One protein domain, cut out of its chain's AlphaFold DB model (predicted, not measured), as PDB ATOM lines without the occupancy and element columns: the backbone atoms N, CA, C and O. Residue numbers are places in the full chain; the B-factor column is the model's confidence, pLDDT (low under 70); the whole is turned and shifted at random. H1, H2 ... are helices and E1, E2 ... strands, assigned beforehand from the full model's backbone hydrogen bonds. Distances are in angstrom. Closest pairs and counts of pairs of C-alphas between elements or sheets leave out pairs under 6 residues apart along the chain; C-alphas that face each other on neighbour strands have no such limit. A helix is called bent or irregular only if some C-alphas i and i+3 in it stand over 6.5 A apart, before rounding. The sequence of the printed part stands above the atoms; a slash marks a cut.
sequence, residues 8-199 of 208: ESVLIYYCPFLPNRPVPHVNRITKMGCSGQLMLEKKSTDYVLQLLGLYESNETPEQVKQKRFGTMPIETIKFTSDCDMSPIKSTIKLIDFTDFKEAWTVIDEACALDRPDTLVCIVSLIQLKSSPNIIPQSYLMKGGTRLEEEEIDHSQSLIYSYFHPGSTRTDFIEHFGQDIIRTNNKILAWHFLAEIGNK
ATOM      1  N   GLU A   8     -25.122   3.849  11.455       89.50
ATOM      2  CA  GLU A   8     -24.053   3.008  10.894       89.50
ATOM      3  C   GLU A   8     -22.673   3.342  11.484       89.50
ATOM      4  O   GLU A   8     -21.719   2.583  11.321       89.50
ATOM      5  N   SER A   9     -22.533   4.504  12.123       91.81
ATOM      6  CA  SER A   9     -21.272   5.008  12.680       91.81
ATOM      7  C   SER A   9     -21.520   5.885  13.901       91.81
ATOM      8  O   SER A   9     -22.643   6.343  14.134       91.81
ATOM      9  N   VAL A  10     -20.472   6.129  14.689       93.62
ATOM     10  CA  VAL A  10     -20.554   6.981  15.880       93.62
ATOM     11  C   VAL A  10     -19.359   7.902  15.946       93.62
ATOM     12  O   VAL A  10     -18.220   7.472  15.759       93.62
ATOM     13  N   LEU A  11     -19.635   9.157  16.274       94.81
ATOM     14  CA  LEU A  11     -18.624  10.166  16.507       94.81
ATOM     15  C   LEU A  11     -18.822  10.763  17.895       94.81
ATOM     16  O   LEU A  11     -19.868  11.340  18.186       94.81
ATOM     17  N   ILE A  12     -17.827  10.583  18.756       96.56
ATOM     18  CA  ILE A  12     -17.831  11.038  20.143       96.56
ATOM     19  C   ILE A  12     -16.836  12.185  20.258       96.56
ATOM     20  O   ILE A  12     -15.633  11.986  20.113       96.56
ATOM     21  N   TYR A  13     -17.324  13.381  20.553       96.94
ATOM     22  CA  TYR A  13     -16.489  14.523  20.898       96.94
ATOM     23  C   TYR A  13     -16.351  14.596  22.415       96.94
ATOM     24  O   TYR A  13     -17.336  14.844  23.115       96.94
ATOM     25  N   TYR A  14     -15.142  14.381  22.927       97.62
ATOM     26  CA  TYR A  14     -14.832  14.553  24.341       97.62
ATOM     27  C   TYR A  14     -14.077  15.863  24.555       97.62
ATOM     28  O   TYR A  14     -13.008  16.064  23.986       97.62
ATOM     29  N   CYS A  15     -14.617  16.749  25.389       96.94
ATOM     30  CA  CYS A  15     -13.967  17.994  25.795       96.94
ATOM     31  C   CYS A  15     -14.096  18.156  27.315       96.94
ATOM     32  O   CYS A  15     -15.221  18.294  27.803       96.94
ATOM     33  N   PRO A  16     -13.001  18.182  28.096       95.56
ATOM     34  CA  PRO A  16     -13.077  18.220  29.561       95.56
ATOM     35  C   PRO A  16     -13.510  19.583  30.125       95.56
ATOM     36  O   PRO A  16     -13.588  19.752  31.339       95.56
ATOM     37  N   PHE A  17     -13.800  20.566  29.276       94.56
ATOM     38  CA  PHE A  17     -14.235  21.897  29.690       94.56
ATOM     39  C   PHE A  17     -15.636  22.166  29.159       94.56
ATOM     40  O   PHE A  17     -15.929  21.838  28.015       94.56
ATOM     41  N   LEU A  18     -16.490  22.819  29.944       95.19
ATOM     42  CA  LEU A  18     -17.803  23.256  29.463       95.19
ATOM     43  C   LEU A  18     -17.692  24.395  28.435       95.19
ATOM     44  O   LEU A  18     -16.709  25.144  28.465       95.19
ATOM     45  N   PRO A  19     -18.705  24.576  27.563       94.31
ATOM     46  CA  PRO A  19     -18.757  25.722  26.667       94.31
ATOM     47  C   PRO A  19     -18.696  27.034  27.454       94.31
ATOM     48  O   PRO A  19     -19.463  27.256  28.389       94.31
ATOM     49  N   ASN A  20     -17.791  27.925  27.054       89.62
ATOM     50  CA  ASN A  20     -17.663  29.283  27.596       89.62
ATOM     51  C   ASN A  20     -18.310  30.351  26.692       89.62
ATOM     52  O   ASN A  20     -18.208  31.545  26.962       89.62
ATOM     53  N   ARG A  21     -18.960  29.916  25.611       90.25
ATOM     54  CA  ARG A  21     -19.643  30.734  24.603       90.25
ATOM     55  C   ARG A  21     -20.814  29.944  24.004       90.25
ATOM     56  O   ARG A  21     -20.869  28.728  24.198       90.25
ATOM     57  N   PRO A  22     -21.726  30.595  23.265       92.38
ATOM     58  CA  PRO A  22     -22.802  29.899  22.568       92.38
ATOM     59  C   PRO A  22     -22.278  28.847  21.578       92.38
ATOM     60  O   PRO A  22     -21.373  29.132  20.797       92.38
ATOM     61  N   VAL A  23     -22.885  27.659  21.611       96.94
ATOM     62  CA  VAL A  23     -22.618  26.519  20.716       96.94
ATOM     63  C   VAL A  23     -23.948  26.046  20.100       96.94
ATOM     64  O   VAL A  23     -24.569  25.093  20.575       96.94
ATOM     65  N   PRO A  24     -24.507  26.795  19.130       97.25
ATOM     66  CA  PRO A  24     -25.873  26.584  18.643       97.25
ATOM     67  C   PRO A  24     -26.113  25.204  18.014       97.25
ATOM     68  O   PRO A  24     -27.207  24.656  18.168       97.25
ATOM     69  N   HIS A  25     -25.128  24.616  17.335       97.12
ATOM     70  CA  HIS A  25     -25.274  23.305  16.696       97.12
ATOM     71  C   HIS A  25     -25.196  22.171  17.719       97.12
ATOM     72  O   HIS A  25     -25.971  21.215  17.639       97.12
ATOM     73  N   VAL A  26     -24.334  22.312  18.728       97.00
ATOM     74  CA  VAL A  26     -24.312  21.433  19.907       97.00
ATOM     75  C   VAL A  26     -25.645  21.498  20.651       97.00
ATOM     76  O   VAL A  26     -26.250  20.468  20.928       97.00
ATOM     77  N   ASN A  27     -26.163  22.701  20.913       96.06
ATOM     78  CA  ASN A  27     -27.454  22.880  21.582       96.06
ATOM     79  C   ASN A  27     -28.612  22.286  20.768       96.06
ATOM     80  O   ASN A  27     -29.527  21.697  21.339       96.06
ATOM     81  N   ARG A  28     -28.557  22.365  19.432       94.19
ATOM     82  CA  ARG A  28     -29.508  21.672  18.553       94.19
ATOM     83  C   ARG A  28     -29.464  20.157  18.768       94.19
ATOM     84  O   ARG A  28     -30.522  19.556  18.917       94.19
ATOM     85  N   ILE A  29     -28.274  19.553  18.822       93.62
ATOM     86  CA  ILE A  29     -28.107  18.119  19.125       93.62
ATOM     87  C   ILE A  29     -28.689  17.785  20.501       93.62
ATOM     88  O   ILE A  29     -29.460  16.838  20.615       93.62
ATOM     89  N   THR A  30     -28.388  18.587  21.523       93.75
ATOM     90  CA  THR A  30     -28.925  18.415  22.880       93.75
ATOM     91  C   THR A  30     -30.451  18.456  22.902       93.75
ATOM     92  O   THR A  30     -31.077  17.559  23.459       93.75
ATOM     93  N   LYS A  31     -31.047  19.452  22.236       92.31
ATOM     94  CA  LYS A  31     -32.499  19.663  22.171       92.31
ATOM     95  C   LYS A  31     -33.233  18.581  21.385       92.31
ATOM     96  O   LYS A  31     -34.358  18.226  21.723       92.31
ATOM     97  N   MET A  32     -32.632  18.090  20.305       90.56
ATOM     98  CA  MET A  32     -33.222  17.044  19.464       90.56
ATOM     99  C   MET A  32     -32.949  15.633  19.991       90.56
ATOM    100  O   MET A  32     -33.561  14.675  19.526       90.56
ATOM    101  N   GLY A  33     -31.999  15.497  20.911       90.44
ATOM    102  CA  GLY A  33     -31.427  14.231  21.323       90.44
ATOM    103  C   GLY A  33     -31.771  13.809  22.744       90.44
ATOM    104  O   GLY A  33     -32.732  14.264  23.366       90.44
ATOM    105  N   CYS A  34     -30.947  12.897  23.249       89.69
ATOM    106  CA  CYS A  34     -30.963  12.448  24.636       89.69
ATOM    107  C   CYS A  34     -29.754  13.012  25.370       89.69
ATOM    108  O   CYS A  34     -28.678  13.126  24.787       89.69
ATOM    109  N   SER A  35     -29.917  13.300  26.655       91.81
ATOM    110  CA  SER A  35     -28.856  13.782  27.528       91.81
ATOM    111  C   SER A  35     -28.853  13.051  28.868       91.81
ATOM    112  O   SER A  35     -29.873  12.543  29.347       91.81
ATOM    113  N   GLY A  36     -27.689  13.006  29.502       91.69
ATOM    114  CA  GLY A  36     -27.550  12.357  30.794       91.69
ATOM    115  C   GLY A  36     -26.214  12.618  31.457       91.69
ATOM    116  O   GLY A  36     -25.390  13.403  30.987       91.69
ATOM    117  N   GLN A  37     -26.025  11.934  32.575       92.81
ATOM    118  CA  GLN A  37     -24.830  11.997  33.399       92.81
ATOM    119  C   GLN A  37     -24.142  10.633  33.436       92.81
ATOM    120  O   GLN A  37     -24.794   9.592  33.562       92.81
ATOM    121  N   LEU A  38     -22.817  10.663  33.365       94.00
ATOM    122  CA  LEU A  38     -21.941   9.522  33.551       94.00
ATOM    123  C   LEU A  38     -21.173   9.719  34.854       94.00
ATOM    124  O   LEU A  38     -20.359  10.636  34.981       94.00
ATOM    125  N   MET A  39     -21.456   8.861  35.823       93.88
ATOM    126  CA  MET A  39     -20.732   8.815  37.085       93.88
ATOM    127  C   MET A  39     -19.342   8.222  36.856       93.88
ATOM    128  O   MET A  39     -19.168   7.345  36.006       93.88
ATOM    129  N   LEU A  40     -18.368   8.713  37.613       94.31
ATOM    130  CA  LEU A  40     -16.965   8.322  37.508       94.31
ATOM    131  C   LEU A  40     -16.553   7.508  38.736       94.31
ATOM    132  O   LEU A  40     -17.079   7.703  39.828       94.31
ATOM    133  N   GLU A  41     -15.594   6.611  38.562       93.81
ATOM    134  CA  GLU A  41     -14.906   5.912  39.645       93.81
ATOM    135  C   GLU A  41     -13.768   6.798  40.182       93.81
ATOM    136  O   GLU A  41     -12.963   7.318  39.407       93.81
ATOM    137  N   LYS A  42     -13.629   6.918  41.511       91.31
ATOM    138  CA  LYS A  42     -12.571   7.726  42.159       91.31
ATOM    139  C   LYS A  42     -11.155   7.229  41.884       91.31
ATOM    140  O   LYS A  42     -10.196   7.988  41.994       91.31
ATOM    141  N   LYS A  43     -11.005   5.932  41.608       85.19
ATOM    142  CA  LYS A  43      -9.700   5.261  41.498       85.19
ATOM    143  C   LYS A  43      -8.963   5.570  40.189       85.19
ATOM    144  O   LYS A  43      -7.799   5.199  40.061       85.19
ATOM    145  N   SER A  44      -9.612   6.238  39.234       84.62
ATOM    146  CA  SER A  44      -9.002   6.643  37.968       84.62
ATOM    147  C   SER A  44      -9.246   8.119  37.683       84.62
ATOM    148  O   SER A  44     -10.362   8.614  37.795       84.62
ATOM    149  N   THR A  45      -8.194   8.811  37.257       86.50
ATOM    150  CA  THR A  45      -8.271  10.181  36.731       86.50
ATOM    151  C   THR A  45      -8.320  10.215  35.204       86.50
ATOM    152  O   THR A  45      -8.440  11.289  34.621       86.50
ATOM    153  N   ASP A  46      -8.236   9.055  34.542       92.44
ATOM    154  CA  ASP A  46      -8.382   8.945  33.094       92.44
ATOM    155  C   ASP A  46      -9.863   8.768  32.740       92.44
ATOM    156  O   ASP A  46     -10.418   7.663  32.720       92.44
ATOM    157  N   TYR A  47     -10.526   9.899  32.506       94.44
ATOM    158  CA  TYR A  47     -11.951   9.930  32.197       94.44
ATOM    159  C   TYR A  47     -12.267   9.348  30.819       94.44
ATOM    160  O   TYR A  47     -13.352   8.797  30.645       94.44
ATOM    161  N   VAL A  48     -11.341   9.425  29.858       94.88
ATOM    162  CA  VAL A  48     -11.525   8.830  28.527       94.88
ATOM    163  C   VAL A  48     -11.510   7.311  28.645       94.88
ATOM    164  O   VAL A  48     -12.386   6.643  28.096       94.88
ATOM    165  N   LEU A  49     -10.588   6.751  29.431       94.44
ATOM    166  CA  LEU A  49     -10.537   5.314  29.683       94.44
ATOM    167  C   LEU A  49     -11.812   4.801  30.372       94.44
ATOM    168  O   LEU A  49     -12.345   3.756  29.990       94.44
ATOM    169  N   GLN A  50     -12.336   5.545  31.351       94.88
ATOM    170  CA  GLN A  50     -13.605   5.214  32.007       94.88
ATOM    171  C   GLN A  50     -14.806   5.334  31.059       94.88
ATOM    172  O   GLN A  50     -15.651   4.444  31.044       94.88
ATOM    173  N   LEU A  51     -14.862   6.389  30.240       94.88
ATOM    174  CA  LEU A  51     -15.901   6.622  29.228       94.88
ATOM    175  C   LEU A  51     -15.949   5.509  28.173       94.88
ATOM    176  O   LEU A  51     -17.024   5.083  27.748       94.88
ATOM    177  N   LEU A  52     -14.776   5.023  27.765       94.56
ATOM    178  CA  LEU A  52     -14.640   3.876  26.871       94.56
ATOM    179  C   LEU A  52     -14.883   2.544  27.595       94.56
ATOM    180  O   LEU A  52     -14.952   1.501  26.952       94.56
ATOM    181  N   GLY A  53     -15.014   2.557  28.924       93.19
ATOM    182  CA  GLY A  53     -15.222   1.357  29.719       93.19
ATOM    183  C   GLY A  53     -14.034   0.393  29.688       93.19
ATOM    184  O   GLY A  53     -14.205  -0.821  29.791       93.19
ATOM    185  N   LEU A  54     -12.832   0.933  29.522       93.31
ATOM    186  CA  LEU A  54     -11.585   0.177  29.421       93.31
ATOM    187  C   LEU A  54     -10.773   0.211  30.723       93.31
ATOM    188  O   LEU A  54      -9.651  -0.287  30.762       93.31
ATOM    189  N   TYR A  55     -11.327   0.802  31.784       91.62
ATOM    190  CA  TYR A  55     -10.687   0.885  33.091       91.62
ATOM    191  C   TYR A  55     -11.060  -0.304  33.988       91.62
ATOM    192  O   TYR A  55     -12.210  -0.438  34.414       91.62
ATOM    193  N   GLU A  56     -10.059  -1.109  34.343       88.81
ATOM    194  CA  GLU A  56     -10.108  -2.124  35.399       88.81
ATOM    195  C   GLU A  56      -8.795  -2.082  36.190       88.81
ATOM    196  O   GLU A  56      -7.728  -1.893  35.614       88.81
ATOM    197  N   SER A  57      -8.838  -2.264  37.514       84.81
ATOM    198  CA  SER A  57      -7.641  -2.077  38.357       84.81
ATOM    199  C   SER A  57      -6.514  -3.087  38.092       84.81
ATOM    200  O   SER A  57      -5.369  -2.807  38.428       84.81
ATOM    201  N   ASN A  58      -6.831  -4.247  37.506       88.00
ATOM    202  CA  ASN A  58      -5.904  -5.374  37.346       88.00
ATOM    203  C   ASN A  58      -5.753  -5.851  35.890       88.00
ATOM    204  O   ASN A  58      -5.133  -6.886  35.652       88.00
ATOM    205  N   GLU A  59      -6.338  -5.146  34.922       91.25
ATOM    206  CA  GLU A  59      -6.283  -5.510  33.503       91.25
ATOM    207  C   GLU A  59      -5.811  -4.297  32.689       91.25
ATOM    208  O   GLU A  59      -6.113  -3.151  33.012       91.25
ATOM    209  N   THR A  60      -5.054  -4.543  31.622       93.69
ATOM    210  CA  THR A  60      -4.685  -3.498  30.656       93.69
ATOM    211  C   THR A  60      -5.900  -3.082  29.815       93.69
ATOM    212  O   THR A  60      -6.789  -3.911  29.588       93.69
ATOM    213  N   PRO A  61      -5.947  -1.844  29.287       92.75
ATOM    214  CA  PRO A  61      -7.031  -1.394  28.411       92.75
ATOM    215  C   PRO A  61      -7.306  -2.343  27.236       92.75
ATOM    216  O   PRO A  61      -8.461  -2.586  26.883       92.75
ATOM    217  N   GLU A  62      -6.261  -2.932  26.653       92.56
ATOM    218  CA  GLU A  62      -6.351  -3.886  25.547       92.56
ATOM    219  C   GLU A  62      -7.025  -5.199  25.970       92.56
ATOM    220  O   GLU A  62      -7.873  -5.721  25.241       92.56
ATOM    221  N   GLN A  63      -6.695  -5.715  27.158       93.88
ATOM    222  CA  GLN A  63      -7.339  -6.908  27.721       93.88
ATOM    223  C   GLN A  63      -8.825  -6.653  27.993       93.88
ATOM    224  O   GLN A  63      -9.672  -7.455  27.590       93.88
ATOM    225  N   VAL A  64      -9.154  -5.507  28.602       92.38
ATOM    226  CA  VAL A  64     -10.546  -5.120  28.875       92.38
ATOM    227  C   VAL A  64     -11.320  -4.948  27.568       92.38
ATOM    228  O   VAL A  64     -12.433  -5.467  27.445       92.38
ATOM    229  N   LYS A  65     -10.723  -4.300  26.557       92.94
ATOM    230  CA  LYS A  65     -11.321  -4.145  25.223       92.94
ATOM    231  C   LYS A  65     -11.653  -5.499  24.608       92.94
ATOM    232  O   LYS A  65     -12.789  -5.708  24.190       92.94
ATOM    233  N   GLN A  66     -10.697  -6.428  24.590       91.88
ATOM    234  CA  GLN A  66     -10.907  -7.754  24.012       91.88
ATOM    235  C   GLN A  66     -12.022  -8.525  24.735       91.88
ATOM    236  O   GLN A  66     -12.847  -9.163  24.085       91.88
ATOM    237  N   LYS A  67     -12.076  -8.441  26.068       90.88
ATOM    238  CA  LYS A  67     -13.078  -9.118  26.905       90.88
ATOM    239  C   LYS A  67     -14.485  -8.544  26.741       90.88
ATOM    240  O   LYS A  67     -15.444  -9.305  26.678       90.88
ATOM    241  N   ARG A  68     -14.619  -7.214  26.701       89.94
ATOM    242  CA  ARG A  68     -15.923  -6.528  26.683       89.94
ATOM    243  C   ARG A  68     -16.478  -6.301  25.286       89.94
ATOM    244  O   ARG A  68     -17.685  -6.375  25.085       89.94
ATOM    245  N   PHE A  69     -15.602  -5.982  24.344       91.62
ATOM    246  CA  PHE A  69     -15.978  -5.463  23.033       91.62
ATOM    247  C   PHE A  69     -15.445  -6.310  21.876       91.62
ATOM    248  O   PHE A  69     -15.854  -6.098  20.735       91.62
ATOM    249  N   GLY A  70     -14.553  -7.269  22.144       89.62
ATOM    250  CA  GLY A  70     -13.977  -8.146  21.128       89.62
ATOM    251  C   GLY A  70     -13.391  -7.348  19.964       89.62
ATOM    252  O   GLY A  70     -12.492  -6.529  20.140       89.62
ATOM    253  N   THR A  71     -13.934  -7.570  18.768       88.00
ATOM    254  CA  THR A  71     -13.488  -6.932  17.523       88.00
ATOM    255  C   THR A  71     -14.190  -5.606  17.214       88.00
ATOM    256  O   THR A  71     -14.092  -5.133  16.083       88.00
ATOM    257  N   MET A  72     -14.920  -5.004  18.163       90.19
ATOM    258  CA  MET A  72     -15.596  -3.723  17.931       90.19
ATOM    259  C   MET A  72     -14.571  -2.642  17.523       90.19
ATOM    260  O   MET A  72     -13.597  -2.407  18.255       90.19
ATOM    261  N   PRO A  73     -14.759  -1.978  16.367       90.75
ATOM    262  CA  PRO A  73     -13.813  -0.995  15.855       90.75
ATOM    263  C   PRO A  73     -13.959   0.329  16.613       90.75
ATOM    264  O   PRO A  73     -14.818   1.155  16.309       90.75
ATOM    265  N   ILE A  74     -13.104   0.500  17.619       91.44
ATOM    266  CA  ILE A  74     -12.980   1.724  18.415       91.44
ATOM    267  C   ILE A  74     -11.677   2.415  18.021       91.44
ATOM    268  O   ILE A  74     -10.600   1.830  18.188       91.44
ATOM    269  N   GLU A  75     -11.787   3.643  17.530       91.56
ATOM    270  CA  GLU A  75     -10.677   4.541  17.227       91.56
ATOM    271  C   GLU A  75     -10.711   5.724  18.197       91.56
ATOM    272  O   GLU A  75     -11.736   6.389  18.333       91.56
ATOM    273  N   THR A  76      -9.590   6.000  18.861       91.44
ATOM    274  CA  THR A  76      -9.439   7.162  19.741       91.44
ATOM    275  C   THR A  76      -8.337   8.047  19.193       91.44
ATOM    276  O   THR A  76      -7.208   7.592  19.018       91.44
ATOM    277  N   ILE A  77      -8.656   9.312  18.940       91.56
ATOM    278  CA  ILE A  77      -7.733  10.289  18.374       91.56
ATOM    279  C   ILE A  77      -7.644  11.481  19.318       91.56
ATOM    280  O   ILE A  77      -8.661  12.075  19.669       91.56
ATOM    281  N   LYS A  78      -6.424  11.869  19.691       92.50
ATOM    282  CA  LYS A  78      -6.187  13.183  20.292       92.50
ATOM    283  C   LYS A  78      -6.294  14.254  19.220       92.50
ATOM    284  O   LYS A  78      -5.615  14.159  18.201       92.50
ATOM    285  N   PHE A  79      -7.125  15.261  19.453       92.06
ATOM    286  CA  PHE A  79      -7.353  16.305  18.470       92.06
ATOM    287  C   PHE A  79      -6.073  17.097  18.171       92.06
ATOM    288  O   PHE A  79      -5.393  17.600  19.066       92.06
ATOM    289  N   THR A  80      -5.800  17.253  16.882       86.81
ATOM    290  CA  THR A  80      -4.826  18.172  16.293       86.81
ATOM    291  C   THR A  80      -5.510  18.913  15.143       86.81
ATOM    292  O   THR A  80      -6.545  18.464  14.651       86.81
ATOM    293  N   SER A  81      -4.957  20.040  14.685       80.25
ATOM    294  CA  SER A  81      -5.550  20.832  13.588       80.25
ATOM    295  C   SER A  81      -5.757  20.046  12.290       80.25
ATOM    296  O   SER A  81      -6.627  20.400  11.501       80.25
ATOM    297  N   ASP A  82      -4.986  18.976  12.097       78.56
ATOM    298  CA  ASP A  82      -4.997  18.145  10.892       78.56
ATOM    299  C   ASP A  82      -5.852  16.874  11.067       78.56
ATOM    300  O   ASP A  82      -5.868  16.001  10.200       78.56
ATOM    301  N   CYS A  83      -6.547  16.733  12.202       79.38
ATOM    302  CA  CYS A  83      -7.396  15.578  12.465       79.38
ATOM    303  C   CYS A  83      -8.613  15.560  11.541       79.38
ATOM    304  O   CYS A  83      -9.452  16.462  11.567       79.38
ATOM    305  N   ASP A  84      -8.777  14.464  10.802       77.88
ATOM    306  CA  ASP A  84     -10.023  14.193  10.099       77.88
ATOM    307  C   ASP A  84     -11.138  13.895  11.113       77.88
ATOM    308  O   ASP A  84     -11.121  12.873  11.806       77.88
ATOM    309  N   MET A  85     -12.117  14.795  11.193       76.88
ATOM    310  CA  MET A  85     -13.303  14.656  12.042       76.88
ATOM    311  C   MET A  85     -14.478  13.980  11.325       76.88
ATOM    312  O   MET A  85     -15.606  13.988  11.828       76.88
ATOM    313  N   SER A  86     -14.251  13.420  10.140       74.81
ATOM    314  CA  SER A  86     -15.269  12.675   9.409       74.81
ATOM    315  C   SER A  86     -15.500  11.310  10.066       74.81
ATOM    316  O   SER A  86     -14.547  10.670  10.534       74.81
ATOM    317  N   PRO A  87     -16.761  10.846  10.128       64.88
ATOM    318  CA  PRO A  87     -17.051   9.496  10.577       64.88
ATOM    319  C   PRO A  87     -16.490   8.501   9.562       64.88
ATOM    320  O   PRO A  87     -16.716   8.625   8.357       64.88
ATOM    321  N   ILE A  88     -15.796   7.478  10.049       67.31
ATOM    322  CA  ILE A  88     -15.455   6.322   9.224       67.31
ATOM    323  C   ILE A  88     -16.634   5.352   9.341       67.31
ATOM    324  O   ILE A  88     -17.067   5.016  10.450       67.31
ATOM    325  N   LYS A  89     -17.202   4.934   8.206       68.62
ATOM    326  CA  LYS A  89     -18.353   4.020   8.187       68.62
ATOM    327  C   LYS A  89     -18.055   2.774   9.031       68.62
ATOM    328  O   LYS A  89     -16.951   2.238   8.971       68.62
ATOM    329  N   SER A  90     -19.035   2.335   9.822       68.62
ATOM    330  CA  SER A  90     -18.919   1.174  10.714       68.62
ATOM    331  C   SER A  90     -17.889   1.310  11.842       68.62
ATOM    332  O   SER A  90     -17.535   0.300  12.438       68.62
ATOM    333  N   THR A  91     -17.443   2.518  12.196       83.31
ATOM    334  CA  THR A  91     -16.526   2.739  13.329       83.31
ATOM    335  C   THR A  91     -17.162   3.551  14.452       83.31
ATOM    336  O   THR A  91     -18.098   4.330  14.237       83.31
ATOM    337  N   ILE A  92     -16.631   3.361  15.660       91.44
ATOM    338  CA  ILE A  92     -16.817   4.279  16.778       91.44
ATOM    339  C   ILE A  92     -15.542   5.099  16.897       91.44
ATOM    340  O   ILE A  92     -14.487   4.557  17.225       91.44
ATOM    341  N   LYS A  93     -15.648   6.400  16.647       93.81
ATOM    342  CA  LYS A  93     -14.519   7.322  16.689       93.81
ATOM    343  C   LYS A  93     -14.681   8.295  17.845       93.81
ATOM    344  O   LYS A  93     -15.662   9.036  17.888       93.81
ATOM    345  N   LEU A  94     -13.733   8.298  18.776       95.38
ATOM    346  CA  LEU A  94     -13.631   9.289  19.840       95.38
ATOM    347  C   LEU A  94     -12.549  10.303  19.491       95.38
ATOM    348  O   LEU A  94     -11.412   9.935  19.208       95.38
ATOM    349  N   ILE A  95     -12.906  11.580  19.549       95.50
ATOM    350  CA  ILE A  95     -11.986  12.698  19.377       95.50
ATOM    351  C   ILE A  95     -11.834  13.390  20.729       95.50
ATOM    352  O   ILE A  95     -12.793  13.945  21.268       95.50
ATOM    353  N   ASP A  96     -10.624  13.319  21.271       96.12
ATOM    354  CA  ASP A  96     -10.244  13.852  22.572       96.12
ATOM    355  C   ASP A  96      -9.652  15.261  22.424       96.12
ATOM    356  O   ASP A  96      -8.559  15.445  21.887       96.12
ATOM    357  N   PHE A  97     -10.379  16.260  22.923       96.25
ATOM    358  CA  PHE A  97      -9.997  17.672  22.920       96.25
ATOM    359  C   PHE A  97      -9.315  18.130  24.219       96.25
ATOM    360  O   PHE A  97      -9.199  19.336  24.445       96.25
ATOM    361  N   THR A  98      -8.857  17.216  25.080       93.94
ATOM    362  CA  THR A  98      -8.252  17.554  26.385       93.94
ATOM    363  C   THR A  98      -7.166  18.624  26.295       93.94
ATOM    364  O   THR A  98      -7.130  19.546  27.111       93.94
ATOM    365  N   ASP A  99      -6.338  18.550  25.257       91.81
ATOM    366  CA  ASP A  99      -5.177  19.421  25.077       91.81
ATOM    367  C   ASP A  99      -5.474  20.670  24.205       91.81
ATOM    368  O   ASP A  99      -4.562  21.431  23.879       91.81
ATOM    369  N   PHE A 100      -6.740  20.929  23.833       91.88
ATOM    370  CA  PHE A 100      -7.109  21.989  22.881       91.88
ATOM    371  C   PHE A 100      -8.120  23.005  23.447       91.88
ATOM    372  O   PHE A 100      -9.314  22.748  23.578       91.88
ATOM    373  N   LYS A 101      -7.648  24.225  23.738       86.06
ATOM    374  CA  LYS A 101      -8.436  25.269  24.429       86.06
ATOM    375  C   LYS A 101      -9.635  25.802  23.639       86.06
ATOM    376  O   LYS A 101     -10.630  26.192  24.244       86.06
ATOM    377  N   GLU A 102      -9.558  25.836  22.311       89.44
ATOM    378  CA  GLU A 102     -10.619  26.390  21.453       89.44
ATOM    379  C   GLU A 102     -11.601  25.326  20.937       89.44
ATOM    380  O   GLU A 102     -12.359  25.579  19.998       89.44
ATOM    381  N   ALA A 103     -11.637  24.154  21.585       93.94
ATOM    382  CA  ALA A 103     -12.416  22.979  21.182       93.94
ATOM    383  C   ALA A 103     -13.854  23.290  20.781       93.94
ATOM    384  O   ALA A 103     -14.335  22.786  19.774       93.94
ATOM    385  N   TRP A 104     -14.533  24.170  21.516       96.19
ATOM    386  CA  TRP A 104     -15.940  24.462  21.265       96.19
ATOM    387  C   TRP A 104     -16.235  25.169  19.936       96.19
ATOM    388  O   TRP A 104     -17.356  25.021  19.467       96.19
ATOM    389  N   THR A 105     -15.282  25.880  19.302       94.06
ATOM    390  CA  THR A 105     -15.503  26.360  17.913       94.06
ATOM    391  C   THR A 105     -15.629  25.137  17.015       94.06
ATOM    392  O   THR A 105     -16.604  24.963  16.297       94.06
ATOM    393  N   VAL A 106     -14.625  24.269  17.119       94.38
ATOM    394  CA  VAL A 106     -14.402  23.140  16.227       94.38
ATOM    395  C   VAL A 106     -15.505  22.098  16.387       94.38
ATOM    396  O   VAL A 106     -16.052  21.622  15.399       94.38
ATOM    397  N   ILE A 107     -15.873  21.775  17.629       95.88
ATOM    398  CA  ILE A 107     -16.956  20.835  17.936       95.88
ATOM    399  C   ILE A 107     -18.286  21.362  17.394       95.88
ATOM    400  O   ILE A 107     -19.035  20.596  16.791       95.88
ATOM    401  N   ASP A 108     -18.591  22.650  17.583       96.81
ATOM    402  CA  ASP A 108     -19.859  23.221  17.124       96.81
ATOM    403  C   ASP A 108     -19.958  23.257  15.595       96.81
ATOM    404  O   ASP A 108     -20.962  22.816  15.037       96.81
ATOM    405  N   GLU A 109     -18.891  23.667  14.907       94.06
ATOM    406  CA  GLU A 109     -18.800  23.598  13.444       94.06
ATOM    407  C   GLU A 109     -18.933  22.157  12.941       94.06
ATOM    408  O   GLU A 109     -19.686  21.880  12.003       94.06
ATOM    409  N   ALA A 110     -18.273  21.204  13.600       92.69
ATOM    410  CA  ALA A 110     -18.378  19.802  13.237       92.69
ATOM    411  C   ALA A 110     -19.805  19.264  13.446       92.69
ATOM    412  O   ALA A 110     -20.265  18.462  12.633       92.69
ATOM    413  N   CYS A 111     -20.532  19.733  14.465       93.88
ATOM    414  CA  CYS A 111     -21.937  19.397  14.731       93.88
ATOM    415  C   CYS A 111     -22.937  20.054  13.757       93.88
ATOM    416  O   CYS A 111     -24.113  19.671  13.723       93.88
ATOM    417  N   ALA A 112     -22.506  21.038  12.962       93.25
ATOM    418  CA  ALA A 112     -23.337  21.649  11.928       93.25
ATOM    419  C   ALA A 112     -23.545  20.717  10.723       93.25
ATOM    420  O   ALA A 112     -24.595  20.772  10.078       93.25
ATOM    421  N   LEU A 113     -22.558  19.858  10.448       90.75
ATOM    422  CA  LEU A 113     -22.535  18.960   9.296       90.75
ATOM    423  C   LEU A 113     -23.637  17.894   9.383       90.75
ATOM    424  O   LEU A 113     -23.800  17.230  10.410       90.75
ATOM    425  N   ASP A 114     -24.362  17.718   8.279       86.56
ATOM    426  CA  ASP A 114     -25.427  16.724   8.164       86.56
ATOM    427  C   ASP A 114     -24.846  15.310   8.044       86.56
ATOM    428  O   ASP A 114     -24.002  15.036   7.188       86.56
ATOM    429  N   ARG A 115     -25.270  14.420   8.944       88.38
ATOM    430  CA  ARG A 115     -24.786  13.037   9.045       88.38
ATOM    431  C   ARG A 115     -25.938  12.111   9.431       88.38
ATOM    432  O   ARG A 115     -26.037  11.706  10.591       88.38
ATOM    433  N   PRO A 116     -26.832  11.788   8.485       88.06
ATOM    434  CA  PRO A 116     -28.055  11.066   8.801       88.06
ATOM    435  C   PRO A 116     -27.822   9.642   9.311       88.06
ATOM    436  O   PRO A 116     -28.707   9.122   9.979       88.06
ATOM    437  N   ASP A 117     -26.644   9.064   9.046       89.94
ATOM    438  CA  ASP A 117     -26.261   7.695   9.417       89.94
ATOM    439  C   ASP A 117     -25.249   7.643  10.584       89.94
ATOM    440  O   ASP A 117     -24.690   6.585  10.896       89.94
ATOM    441  N   THR A 118     -24.959   8.780  11.227       91.75
ATOM    442  CA  THR A 118     -23.985   8.871  12.327       91.75
ATOM    443  C   THR A 118     -24.666   9.290  13.619       91.75
ATOM    444  O   THR A 118     -25.325  10.325  13.686       91.75
ATOM    445  N   LEU A 119     -24.459   8.517  14.682       93.25
ATOM    446  CA  LEU A 119     -24.769   8.962  16.035       93.25
ATOM    447  C   LEU A 119     -23.689   9.951  16.481       93.25
ATOM    448  O   LEU A 119     -22.529   9.574  16.651       93.25
ATOM    449  N   VAL A 120     -24.068  11.209  16.675       94.75
ATOM    450  CA  VAL A 120     -23.155  12.232  17.191       94.75
ATOM    451  C   VAL A 120     -23.340  12.330  18.696       94.75
ATOM    452  O   VAL A 120     -24.452  12.576  19.159       94.75
ATOM    453  N   CYS A 121     -22.255  12.147  19.445       95.94
ATOM    454  CA  CYS A 121     -22.201  12.209  20.899       95.94
ATOM    455  C   CYS A 121     -21.246  13.322  21.341       95.94
ATOM    456  O   CYS A 121     -20.139  13.446  20.823       95.94
ATOM    457  N   ILE A 122     -21.650  14.098  22.337       97.44
ATOM    458  CA  ILE A 122     -20.882  15.210  22.901       97.44
ATOM    459  C   ILE A 122     -20.756  14.937  24.389       97.44
ATOM    460  O   ILE A 122     -21.768  14.677  25.036       97.44
ATOM    461  N   VAL A 123     -19.535  14.958  24.919       98.00
ATOM    462  CA  VAL A 123     -19.240  14.586  26.305       98.00
ATOM    463  C   VAL A 123     -18.319  15.620  26.939       98.00
ATOM    464  O   VAL A 123     -17.290  15.979  26.363       98.00
ATOM    465  N   SER A 124     -18.654  16.058  28.154       97.44
ATOM    466  CA  SER A 124     -17.817  16.985  28.917       97.44
ATOM    467  C   SER A 124     -17.797  16.712  30.403       97.44
ATOM    468  O   SER A 124     -18.774  16.232  30.968       97.44
ATOM    469  N   LEU A 125     -16.686  17.066  31.045       95.62
ATOM    470  CA  LEU A 125     -16.555  17.020  32.497       95.62
ATOM    471  C   LEU A 125     -17.343  18.159  33.146       95.62
ATOM    472  O   LEU A 125     -17.388  19.287  32.647       95.62
ATOM    473  N   ILE A 126     -17.937  17.863  34.297       93.94
ATOM    474  CA  ILE A 126     -18.660  18.829  35.104       93.94
ATOM    475  C   ILE A 126     -18.371  18.636  36.591       93.94
ATOM    476  O   ILE A 126     -18.308  17.516  37.093       93.94
ATOM    477  N   GLN A 127     -18.221  19.753  37.301       91.69
ATOM    478  CA  GLN A 127     -18.079  19.774  38.756       91.69
ATOM    479  C   GLN A 127     -19.465  19.803  39.410       91.69
ATOM    480  O   GLN A 127     -20.318  20.615  39.033       91.69
ATOM    481  N   LEU A 128     -19.683  18.934  40.393       86.12
ATOM    482  CA  LEU A 128     -20.945  18.786  41.110       86.12
ATOM    483  C   LEU A 128     -20.901  19.614  42.399       86.12
ATOM    484  O   LEU A 128     -20.053  19.414  43.261       86.12
ATOM    485  N   LYS A 129     -21.823  20.576  42.536       75.00
ATOM    486  CA  LYS A 129     -21.876  21.472  43.711       75.00
ATOM    487  C   LYS A 129     -22.600  20.867  44.920       75.00
ATOM    488  O   LYS A 129     -22.453  21.378  46.025       75.00
ATOM    489  N   SER A 130     -23.372  19.802  44.722       63.28
ATOM    490  CA  SER A 130     -24.012  19.024  45.784       63.28
ATOM    491  C   SER A 130     -24.582  17.728  45.209       63.28
ATOM    492  O   SER A 130     -25.082  17.708  44.083       63.28
ATOM    493  N   SER A 131     -24.511  16.645  45.982       53.44
ATOM    494  CA  SER A 131     -25.084  15.352  45.609       53.44
ATOM    495  C   SER A 131     -26.615  15.439  45.631       53.44
ATOM    496  O   SER A 131     -27.190  15.754  46.676       53.44
ATOM    497  N   PRO A 132     -27.319  15.163  44.521       50.91
ATOM    498  CA  PRO A 132     -28.763  14.979  44.569       50.91
ATOM    499  C   PRO A 132     -29.106  13.747  45.414       50.91
ATOM    500  O   PRO A 132     -28.471  12.701  45.275       50.91
ATOM    501  N   ASN A 133     -30.133  13.870  46.256       54.41
ATOM    502  CA  ASN A 133     -30.713  12.762  47.009       54.41
ATOM    503  C   ASN A 133     -31.308  11.708  46.055       54.41
ATOM    504  O   ASN A 133     -32.212  12.021  45.286       54.41
ATOM    505  N   ILE A 134     -30.809  10.471  46.183       53.69
ATOM    506  CA  ILE A 134     -31.382   9.176  45.755       53.69
ATOM    507  C   ILE A 134     -31.750   9.064  44.259       53.69
ATOM    508  O   ILE A 134     -32.839   9.461  43.852       53.69
ATOM    509  N   ILE A 135     -30.883   8.433  43.448       55.56
ATOM    510  CA  ILE A 135     -31.138   8.066  42.031       55.56
ATOM    511  C   ILE A 135     -30.402   6.721  41.695       55.56
ATOM    512  O   ILE A 135     -29.731   6.196  42.577       55.56
ATOM    513  N   PRO A 136     -30.600   6.059  40.532       53.47
ATOM    514  CA  PRO A 136     -30.844   4.612  40.386       53.47
ATOM    515  C   PRO A 136     -29.596   3.706  40.519       53.47
ATOM    516  O   PRO A 136     -28.477   4.126  40.263       53.47
ATOM    517  N   GLN A 137     -29.803   2.410  40.800       60.34
ATOM    518  CA  GLN A 137     -28.743   1.393  40.985       60.34
ATOM    519  C   GLN A 137     -27.739   1.251  39.821       60.34
ATOM    520  O   GLN A 137     -26.648   0.730  40.030       60.34
ATOM    521  N   SER A 138     -28.071   1.690  38.603       70.31
ATOM    522  CA  SER A 138     -27.278   1.429  37.391       70.31
ATOM    523  C   SER A 138     -25.877   2.042  37.403       70.31
ATOM    524  O   SER A 138     -24.977   1.476  36.792       70.31
ATOM    525  N   TYR A 139     -25.659   3.167  38.094       80.31
ATOM    526  CA  TYR A 139     -24.312   3.744  38.198       80.31
ATOM    527  C   TYR A 139     -23.419   3.049  39.231       80.31
ATOM    528  O   TYR A 139     -22.217   3.285  39.244       80.31
ATOM    529  N   LEU A 140     -23.995   2.184  40.068       86.88
ATOM    530  CA  LEU A 140     -23.251   1.350  41.005       86.88
ATOM    531  C   LEU A 140     -22.922  -0.021  40.424       86.88
ATOM    532  O   LEU A 140     -22.205  -0.774  41.058       86.88
ATOM    533  N   MET A 141     -23.447  -0.393  39.260       88.75
ATOM    534  CA  MET A 141     -23.163  -1.704  38.677       88.75
ATOM    535  C   MET A 141     -21.981  -1.606  37.716       88.75
ATOM    536  O   MET A 141     -21.950  -0.722  36.868       88.75
ATOM    537  N   LYS A 142     -21.033  -2.537  37.816       89.88
ATOM    538  CA  LYS A 142     -19.897  -2.703  36.906       89.88
ATOM    539  C   LYS A 142     -19.656  -4.192  36.686       89.88
ATOM    540  O   LYS A 142     -19.405  -4.929  37.637       89.88
ATOM    541  N   GLY A 143     -19.793  -4.662  35.445       84.81
ATOM    542  CA  GLY A 143     -19.589  -6.077  35.103       84.81
ATOM    543  C   GLY A 143     -20.433  -7.056  35.933       84.81
ATOM    544  O   GLY A 143     -19.939  -8.107  36.332       84.81
ATOM    545  N   GLY A 144     -21.677  -6.690  36.263       84.69
ATOM    546  CA  GLY A 144     -22.564  -7.493  37.119       84.69
ATOM    547  C   GLY A 144     -22.249  -7.450  38.622       84.69
ATOM    548  O   GLY A 144     -22.974  -8.057  39.406       84.69
ATOM    549  N   THR A 145     -21.217  -6.715  39.039       87.06
ATOM    550  CA  THR A 145     -20.867  -6.496  40.449       87.06
ATOM    551  C   THR A 145     -21.304  -5.104  40.879       87.06
ATOM    552  O   THR A 145     -21.241  -4.161  40.092       87.06
ATOM    553  N   ARG A 146     -21.766  -4.966  42.122       89.56
ATOM    554  CA  ARG A 146     -22.090  -3.663  42.700       89.56
ATOM    555  C   ARG A 146     -20.823  -3.046  43.299       89.56
ATOM    556  O   ARG A 146     -20.199  -3.672  44.145       89.56
ATOM    557  N   LEU A 147     -20.472  -1.850  42.848       89.00
ATOM    558  CA  LEU A 147     -19.478  -0.965  43.441       89.00
ATOM    559  C   LEU A 147     -20.042  -0.327  44.710       89.00
ATOM    560  O   LEU A 147     -21.242  -0.027  44.787       89.00
ATOM    561  N   GLU A 148     -19.166  -0.081  45.677       90.12
ATOM    562  CA  GLU A 148     -19.533   0.671  46.871       90.12
ATOM    563  C   GLU A 148     -19.661   2.166  46.546       90.12
ATOM    564  O   GLU A 148     -18.964   2.708  45.686       90.12
ATOM    565  N   GLU A 149     -20.546   2.870  47.257       87.31
ATOM    566  CA  GLU A 149     -20.760   4.315  47.054       87.31
ATOM    567  C   GLU A 149     -19.475   5.131  47.273       87.31
ATOM    568  O   GLU A 149     -19.270   6.172  46.645       87.31
ATOM    569  N   GLU A 150     -18.569   4.651  48.128       88.88
ATOM    570  CA  GLU A 150     -17.278   5.300  48.353       88.88
ATOM    571  C   GLU A 150     -16.360   5.241  47.127       88.88
ATOM    572  O   GLU A 150     -15.469   6.085  47.010       88.88
ATOM    573  N   GLU A 151     -16.568   4.289  46.216       90.94
ATOM    574  CA  GLU A 151     -15.776   4.127  44.994       90.94
ATOM    575  C   GLU A 151     -16.217   5.085  43.882       90.94
ATOM    576  O   GLU A 151     -15.451   5.319  42.946       90.94
ATOM    577  N   ILE A 152     -17.404   5.686  44.005       91.50
ATOM    578  CA  ILE A 152     -17.946   6.651  43.047       91.50
ATOM    579  C   ILE A 152     -17.513   8.072  43.403       91.50
ATOM    580  O   ILE A 152     -17.552   8.500  44.562       91.50
ATOM    581  N   ASP A 153     -17.088   8.820  42.391       91.31
ATOM    582  CA  ASP A 153     -16.788  10.238  42.504       91.31
ATOM    583  C   ASP A 153     -18.088  11.052  42.506       91.31
ATOM    584  O   ASP A 153     -18.838  11.093  41.532       91.31
ATOM    585  N   HIS A 154     -18.351  11.701  43.639       88.69
ATOM    586  CA  HIS A 154     -19.509  12.573  43.842       88.69
ATOM    587  C   HIS A 154     -19.159  14.063  43.724       88.69
ATOM    588  O   HIS A 154     -20.043  14.909  43.839       88.69
ATOM    589  N   SER A 155     -17.883  14.393  43.505       89.94
ATOM    590  CA  SER A 155     -17.415  15.769  43.300       89.94
ATOM    591  C   SER A 155     -17.488  16.198  41.835       89.94
ATOM    592  O   SER A 155     -17.613  17.383  41.530       89.94
ATOM    593  N   GLN A 156     -17.478  15.234  40.917       91.69
ATOM    594  CA  GLN A 156     -17.484  15.464  39.478       91.69
ATOM    595  C   GLN A 156     -18.164  14.316  38.733       91.69
ATOM    596  O   GLN A 156     -18.299  13.205  39.235       91.69
ATOM    597  N   SER A 157     -18.604  14.598  37.514       93.50
ATOM    598  CA  SER A 157     -19.181  13.614  36.592       93.50
ATOM    599  C   SER A 157     -18.916  14.043  35.154       93.50
ATOM    600  O   SER A 157     -18.441  15.155  34.916       93.50
ATOM    601  N   LEU A 158     -19.239  13.193  34.181       95.56
ATOM    602  CA  LEU A 158     -19.382  13.642  32.800       95.56
ATOM    603  C   LEU A 158     -20.857  13.903  32.504       95.56
ATOM    604  O   LEU A 158     -21.733  13.164  32.944       95.56
ATOM    605  N   ILE A 159     -21.133  14.924  31.710       95.62
ATOM    606  CA  ILE A 159     -22.414  15.097  31.031       95.62
ATOM    607  C   ILE A 159     -22.260  14.673  29.584       95.62
ATOM    608  O   ILE A 159     -21.187  14.824  28.996       95.62
ATOM    609  N   TYR A 160     -23.339  14.169  29.006       95.81
ATOM    610  CA  TYR A 160     -23.371  13.865  27.590       95.81
ATOM    611  C   TYR A 160     -24.694  14.256  26.953       95.81
ATOM    612  O   TYR A 160     -25.733  14.294  27.617       95.81
ATOM    613  N   SER A 161     -24.634  14.469  25.643       94.69
ATOM    614  CA  SER A 161     -25.788  14.559  24.759       94.69
ATOM    615  C   SER A 161     -25.496  13.793  23.481       94.69
ATOM    616  O   SER A 161     -24.365  13.815  22.995       94.69
ATOM    617  N   TYR A 162     -26.494  13.116  22.925       93.19
ATOM    618  CA  TYR A 162     -26.359  12.474  21.625       93.19
ATOM    619  C   TYR A 162     -27.605  12.621  20.771       93.19
ATOM    620  O   TYR A 162     -28.723  12.657  21.286       93.19
ATOM    621  N   PHE A 163     -27.413  12.613  19.454       92.62
ATOM    622  CA  PHE A 163     -28.501  12.618  18.488       92.62
ATOM    623  C   PHE A 163     -28.184  11.752  17.265       92.62
ATOM    624  O   PHE A 163     -27.056  11.702  16.779       92.62
ATOM    625  N   HIS A 164     -29.227  11.090  16.774       89.19
ATOM    626  CA  HIS A 164     -29.307  10.433  15.473       89.19
ATOM    627  C   HIS A 164     -30.744  10.621  14.963       89.19
ATOM    628  O   HIS A 164     -31.654  10.491  15.786       89.19
ATOM    629  N   PRO A 165     -30.999  10.862  13.664       83.56
ATOM    630  CA  PRO A 165     -32.353  11.109  13.154       83.56
ATOM    631  C   PRO A 165     -33.376  10.008  13.452       83.56
ATOM    632  O   PRO A 165     -34.550  10.306  13.626       83.56
ATOM    633  N   GLY A 166     -32.940   8.752  13.563       77.25
ATOM    634  CA  GLY A 166     -33.790   7.634  13.997       77.25
ATOM    635  C   GLY A 166     -34.065   7.563  15.510       77.25
ATOM    636  O   GLY A 166     -34.679   6.606  15.975       77.25
ATOM    637  N   SER A 167     -33.586   8.521  16.313       73.56
ATOM    638  CA  SER A 167     -33.818   8.532  17.765       73.56
ATOM    639  C   SER A 167     -35.264   8.907  18.075       73.56
ATOM    640  O   SER A 167     -35.754   9.942  17.640       73.56
ATOM    641  N   THR A 168     -35.942   8.088  18.877       69.75
ATOM    642  CA  THR A 168     -37.352   8.304  19.247       69.75
ATOM    643  C   THR A 168     -37.541   9.026  20.578       69.75
ATOM    644  O   THR A 168     -38.660   9.407  20.916       69.75
ATOM    645  N   ARG A 169     -36.467   9.199  21.355       70.75
ATOM    646  CA  ARG A 169     -36.480   9.898  22.640       70.75
ATOM    647  C   ARG A 169     -35.838  11.272  22.481       70.75
ATOM    648  O   ARG A 169     -34.713  11.373  21.998       70.75
ATOM    649  N   THR A 170     -36.544  12.285  22.961       70.25
ATOM    650  CA  THR A 170     -36.081  13.668  23.089       70.25
ATOM    651  C   THR A 170     -36.187  14.077  24.553       70.25
ATOM    652  O   THR A 170     -37.224  13.822  25.173       70.25
ATOM    653  N   ASP A 171     -35.159  14.705  25.113       75.75
ATOM    654  CA  ASP A 171     -35.232  15.277  26.461       75.75
ATOM    655  C   ASP A 171     -35.597  16.779  26.412       75.75
ATOM    656  O   ASP A 171     -35.517  17.428  25.373       75.75
ATOM    657  N   PHE A 172     -36.008  17.362  27.544       82.50
ATOM    658  CA  PHE A 172     -36.410  18.780  27.641       82.50
ATOM    659  C   PHE A 172     -35.230  19.750  27.847       82.50
ATOM    660  O   PHE A 172     -35.424  20.880  28.294       82.50
ATOM    661  N   ILE A 173     -33.998  19.309  27.582       88.94
ATOM    662  CA  ILE A 173     -32.795  20.120  27.782       88.94
ATOM    663  C   ILE A 173     -32.493  20.897  26.503       88.94
ATOM    664  O   ILE A 173     -32.291  20.309  25.448       88.94
ATOM    665  N   GLU A 174     -32.436  22.223  26.597       90.19
ATOM    666  CA  GLU A 174     -32.178  23.075  25.429       90.19
ATOM    667  C   GLU A 174     -30.696  23.382  25.210       90.19
ATOM    668  O   GLU A 174     -30.281  23.631  24.079       90.19
ATOM    669  N   HIS A 175     -29.898  23.368  26.279       93.19
ATOM    670  CA  HIS A 175     -28.506  23.804  26.254       93.19
ATOM    671  C   HIS A 175     -27.579  22.723  26.803       93.19
ATOM    672  O   HIS A 175     -27.844  22.130  27.852       93.19
ATOM    673  N   PHE A 176     -26.466  22.486  26.111       94.75
ATOM    674  CA  PHE A 176     -25.426  21.592  26.602       94.75
ATOM    675  C   PHE A 176     -24.672  22.246  27.765       94.75
ATOM    676  O   PHE A 176     -24.033  23.285  27.598       94.75
ATOM    677  N   GLY A 177     -24.740  21.645  28.953       93.00
ATOM    678  CA  GLY A 177     -24.069  22.174  30.136       93.00
ATOM    679  C   GLY A 177     -24.745  21.777  31.443       93.00
ATOM    680  O   GLY A 177     -25.276  20.678  31.585       93.00
ATOM    681  N   GLN A 178     -24.722  22.696  32.411       89.50
ATOM    682  CA  GLN A 178     -25.171  22.473  33.792       89.50
ATOM    683  C   GLN A 178     -26.616  21.972  33.913       89.50
ATOM    684  O   GLN A 178     -26.920  21.206  34.826       89.50
ATOM    685  N   ASP A 179     -27.498  22.339  32.983       86.81
ATOM    686  CA  ASP A 179     -28.894  21.893  33.008       86.81
ATOM    687  C   ASP A 179     -29.034  20.371  32.844       86.81
ATOM    688  O   ASP A 179     -29.979  19.786  33.375       86.81
ATOM    689  N   ILE A 180     -28.056  19.702  32.219       88.06
ATOM    690  CA  ILE A 180     -28.037  18.239  32.075       88.06
ATOM    691  C   ILE A 180     -27.933  17.542  33.442       88.06
ATOM    692  O   ILE A 180     -28.479  16.450  33.610       88.06
ATOM    693  N   ILE A 181     -27.335  18.173  34.464       82.56
ATOM    694  CA  ILE A 181     -27.249  17.586  35.818       82.56
ATOM    695  C   ILE A 181     -28.632  17.381  36.448       82.56
ATOM    696  O   ILE A 181     -28.822  16.510  37.299       82.56
ATOM    697  N   ARG A 182     -29.632  18.152  36.014       75.88
ATOM    698  CA  ARG A 182     -31.009  18.030  36.510       75.88
ATOM    699  C   ARG A 182     -31.727  16.798  35.961       75.88
ATOM    700  O   ARG A 182     -32.833  16.496  36.400       75.88
ATOM    701  N   THR A 183     -31.128  16.090  35.003       72.81
ATOM    702  CA  THR A 183     -31.683  14.841  34.481       72.81
ATOM    703  C   THR A 183     -31.502  13.703  35.491       72.81
ATOM    704  O   THR A 183     -30.455  13.566  36.123       72.81
ATOM    705  N   ASN A 184     -32.509  12.833  35.607       69.38
ATOM    706  CA  ASN A 184     -32.432  11.626  36.444       69.38
ATOM    707  C   ASN A 184     -31.687  10.461  35.757       69.38
ATOM    708  O   ASN A 184     -31.597   9.368  36.313       69.38
ATOM    709  N   ASN A 185     -31.157  10.673  34.547       79.19
ATOM    710  CA  ASN A 185     -30.441   9.659  33.778       79.19
ATOM    711  C   ASN A 185     -28.973   9.602  34.229       79.19
ATOM    712  O   ASN A 185     -28.130  10.315  33.682       79.19
ATOM    713  N   LYS A 186     -28.669   8.760  35.219       87.44
ATOM    714  CA  LYS A 186     -27.300   8.510  35.688       87.44
ATOM    715  C   LYS A 186     -26.899   7.063  35.426       87.44
ATOM    716  O   LYS A 186     -27.566   6.139  35.894       87.44
ATOM    717  N   ILE A 187     -25.795   6.874  34.717       91.12
ATOM    718  CA  ILE A 187     -25.143   5.571  34.531       91.12
ATOM    719  C   ILE A 187     -23.669   5.688  34.905       91.12
ATOM    720  O   ILE A 187     -23.137   6.791  34.989       91.12
ATOM    721  N   LEU A 188     -22.997   4.566  35.135       92.62
ATOM    722  CA  LEU A 188     -21.542   4.553  35.265       92.62
ATOM    723  C   LEU A 188     -20.927   4.839  33.890       92.62
ATOM    724  O   LEU A 188     -21.398   4.292  32.892       92.62
ATOM    725  N   ALA A 189     -19.866   5.649  33.819       94.62
ATOM    726  CA  ALA A 189     -19.159   5.932  32.564       94.62
ATOM    727  C   ALA A 189     -18.739   4.649  31.828       94.62
ATOM    728  O   ALA A 189     -18.833   4.580  30.605       94.62
ATOM    729  N   TRP A 190     -18.425   3.596  32.587       93.38
ATOM    730  CA  TRP A 190     -18.098   2.260  32.090       93.38
ATOM    731  C   TRP A 190     -19.172   1.638  31.171       93.38
ATOM    732  O   TRP A 190     -18.838   0.796  30.329       93.38
ATOM    733  N   HIS A 191     -20.444   2.042  31.299       92.50
ATOM    734  CA  HIS A 191     -21.565   1.565  30.472       92.50
ATOM    735  C   HIS A 191     -21.737   2.328  29.162       92.50
ATOM    736  O   HIS A 191     -22.335   1.798  28.229       92.50
ATOM    737  N   PHE A 192     -21.219   3.552  29.066       94.00
ATOM    738  CA  PHE A 192     -21.529   4.469  27.969       94.00
ATOM    739  C   PHE A 192     -21.209   3.876  26.593       94.00
ATOM    740  O   PHE A 192     -22.073   3.806  25.716       94.00
ATOM    741  N   LEU A 193     -19.982   3.378  26.413       93.62
ATOM    742  CA  LEU A 193     -19.583   2.770  25.147       93.62
ATOM    743  C   LEU A 193     -20.352   1.472  24.849       93.62
ATOM    744  O   LEU A 193     -20.613   1.172  23.687       93.62
ATOM    745  N   ALA A 194     -20.760   0.723  25.877       91.12
ATOM    746  CA  ALA A 194     -21.558  -0.485  25.692       91.12
ATOM    747  C   ALA A 194     -22.977  -0.164  25.189       91.12
ATOM    748  O   ALA A 194     -23.483  -0.840  24.291       91.12
ATOM    749  N   GLU A 195     -23.598   0.906  25.693       89.69
ATOM    750  CA  GLU A 195     -24.883   1.395  25.174       89.69
ATOM    751  C   GLU A 195     -24.775   1.838  23.711       89.69
ATOM    752  O   GLU A 195     -25.664   1.555  22.903       89.69
ATOM    753  N   ILE A 196     -23.671   2.495  23.350       90.75
ATOM    754  CA  ILE A 196     -23.374   2.879  21.968       90.75
ATOM    755  C   ILE A 196     -23.174   1.639  21.085       90.75
ATOM    756  O   ILE A 196     -23.791   1.536  20.025       90.75
ATOM    757  N   GLY A 197     -22.362   0.675  21.524       89.69
ATOM    758  CA  GLY A 197     -22.119  -0.569  20.791       89.69
ATOM    759  C   GLY A 197     -23.401  -1.370  20.559       89.69
ATOM    760  O   GLY A 197     -23.591  -1.935  19.485       89.69
ATOM    761  N   ASN A 198     -24.333  -1.348  21.513       87.19
ATOM    762  CA  ASN A 198     -25.666  -1.929  21.354       87.19
ATOM    763  C   ASN A 198     -26.491  -1.217  20.272       87.19
ATOM    764  O   ASN A 198     -27.050  -1.880  19.400       87.19
ATOM    765  N   LYS A 199     -26.507   0.123  20.254       85.69
ATOM    766  CA  LYS A 199     -27.206   0.899  19.208       85.69
ATOM    767  C   LYS A 199     -26.694   0.604  17.793       85.69
ATOM    768  O   LYS A 199     -27.471   0.718  16.851       85.69
TER     769      LYS A 199
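AT A GLANCE: This is residues 8 to 199 of the 208 residues of an uncharacterized protein of Rhizopus azygosporus (UniProt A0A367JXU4). What does the model look like? A strongly twisted sheet of seven strands is curled like part of a barrel; H1 and H4 pack on one face, H7 on the other, in the hollow of the curl, and H3 is farthest out. What is it made of? The printed part has 192 residues, with seven named helices and seven named strands in the order E1 H1 E2 H2 H3 E3 E4 H4 E5 H5 E6 H6 E7 H7, class mixed. The mixed sheet runs E3 E4 E1 E5 E6 E2 E7. How large is it? It is compact, radius of gyration of the C-alphas 15.8 A, and rounded, 42 by 37 by 34 A.

IN THESE COORDINATES: What comes first? E1, residues 9 to 15, begins at C-alpha 9 (-21.272, 5.008, 12.680) and is 19.8 A long. H1 is residues 24 to 32, E2 34 to 41 with 22.9 A, H2 47 to 51, H3 61 to 69, E3 74 to 78, E4 92 to 96, H4 103 to 112 with 14.4 A and E5 118 to 127 with 29.2 A. What follows? H5 is residues 137 to 140; E6, residues 152 to 163, 27.4 A, bends by 98 degrees at residue 155. H6 is residues 178 to 182, E7 186 to 188, and H7, residues 189 to 199, 16.4 A, ends at C-alpha 199 (-27.206, 0.899, 19.208); it is irregular, C-alphas 190 and 193 being 7.1 A apart.

HOW THE PARTS SIT: How do strands pair? E1 is parallel to E4 (N 12 and O 93, 2.8 A) and E5 (N 13 and O 121, 2.8 A), within hydrogen-bond range. E6 is antiparallel to E5, N 122 and O 161 at 2.8 A, and to E2, N 38 and O 158 at 2.8 A. Where are the helices? Three layers, helices on both faces, have H1 and H4 on the same face, 8.4 A and 9.9 A high, and H7 on the opposite face; H1 and H4 touch, C-alphas of His 25 and Ala 112 closest at 5.4 A. H2 and H5 stand at the sheet's level, H6 is on the sheet, and H3 is not on it. Are their backbones complete? H1, H2, H3 and H4 have every O i to N i+4 pair within hydrogen-bond range, H7 5 of 7, H6 0 of 1 but 2 O i to N i+3 pairs; H5 is too short.

THE WHOLE: How far does it reach? The two C-alphas farthest apart, of Asp 82 and Asn 133, are 44.7 A apart. Is it continuous? The printed part has no cut; the links E3 to E4, H5 to E6 and E6 to H6 are long. Where is confidence low? Residues 87 to 90, 130 to 137, 168 and 184 have pLDDT under 70.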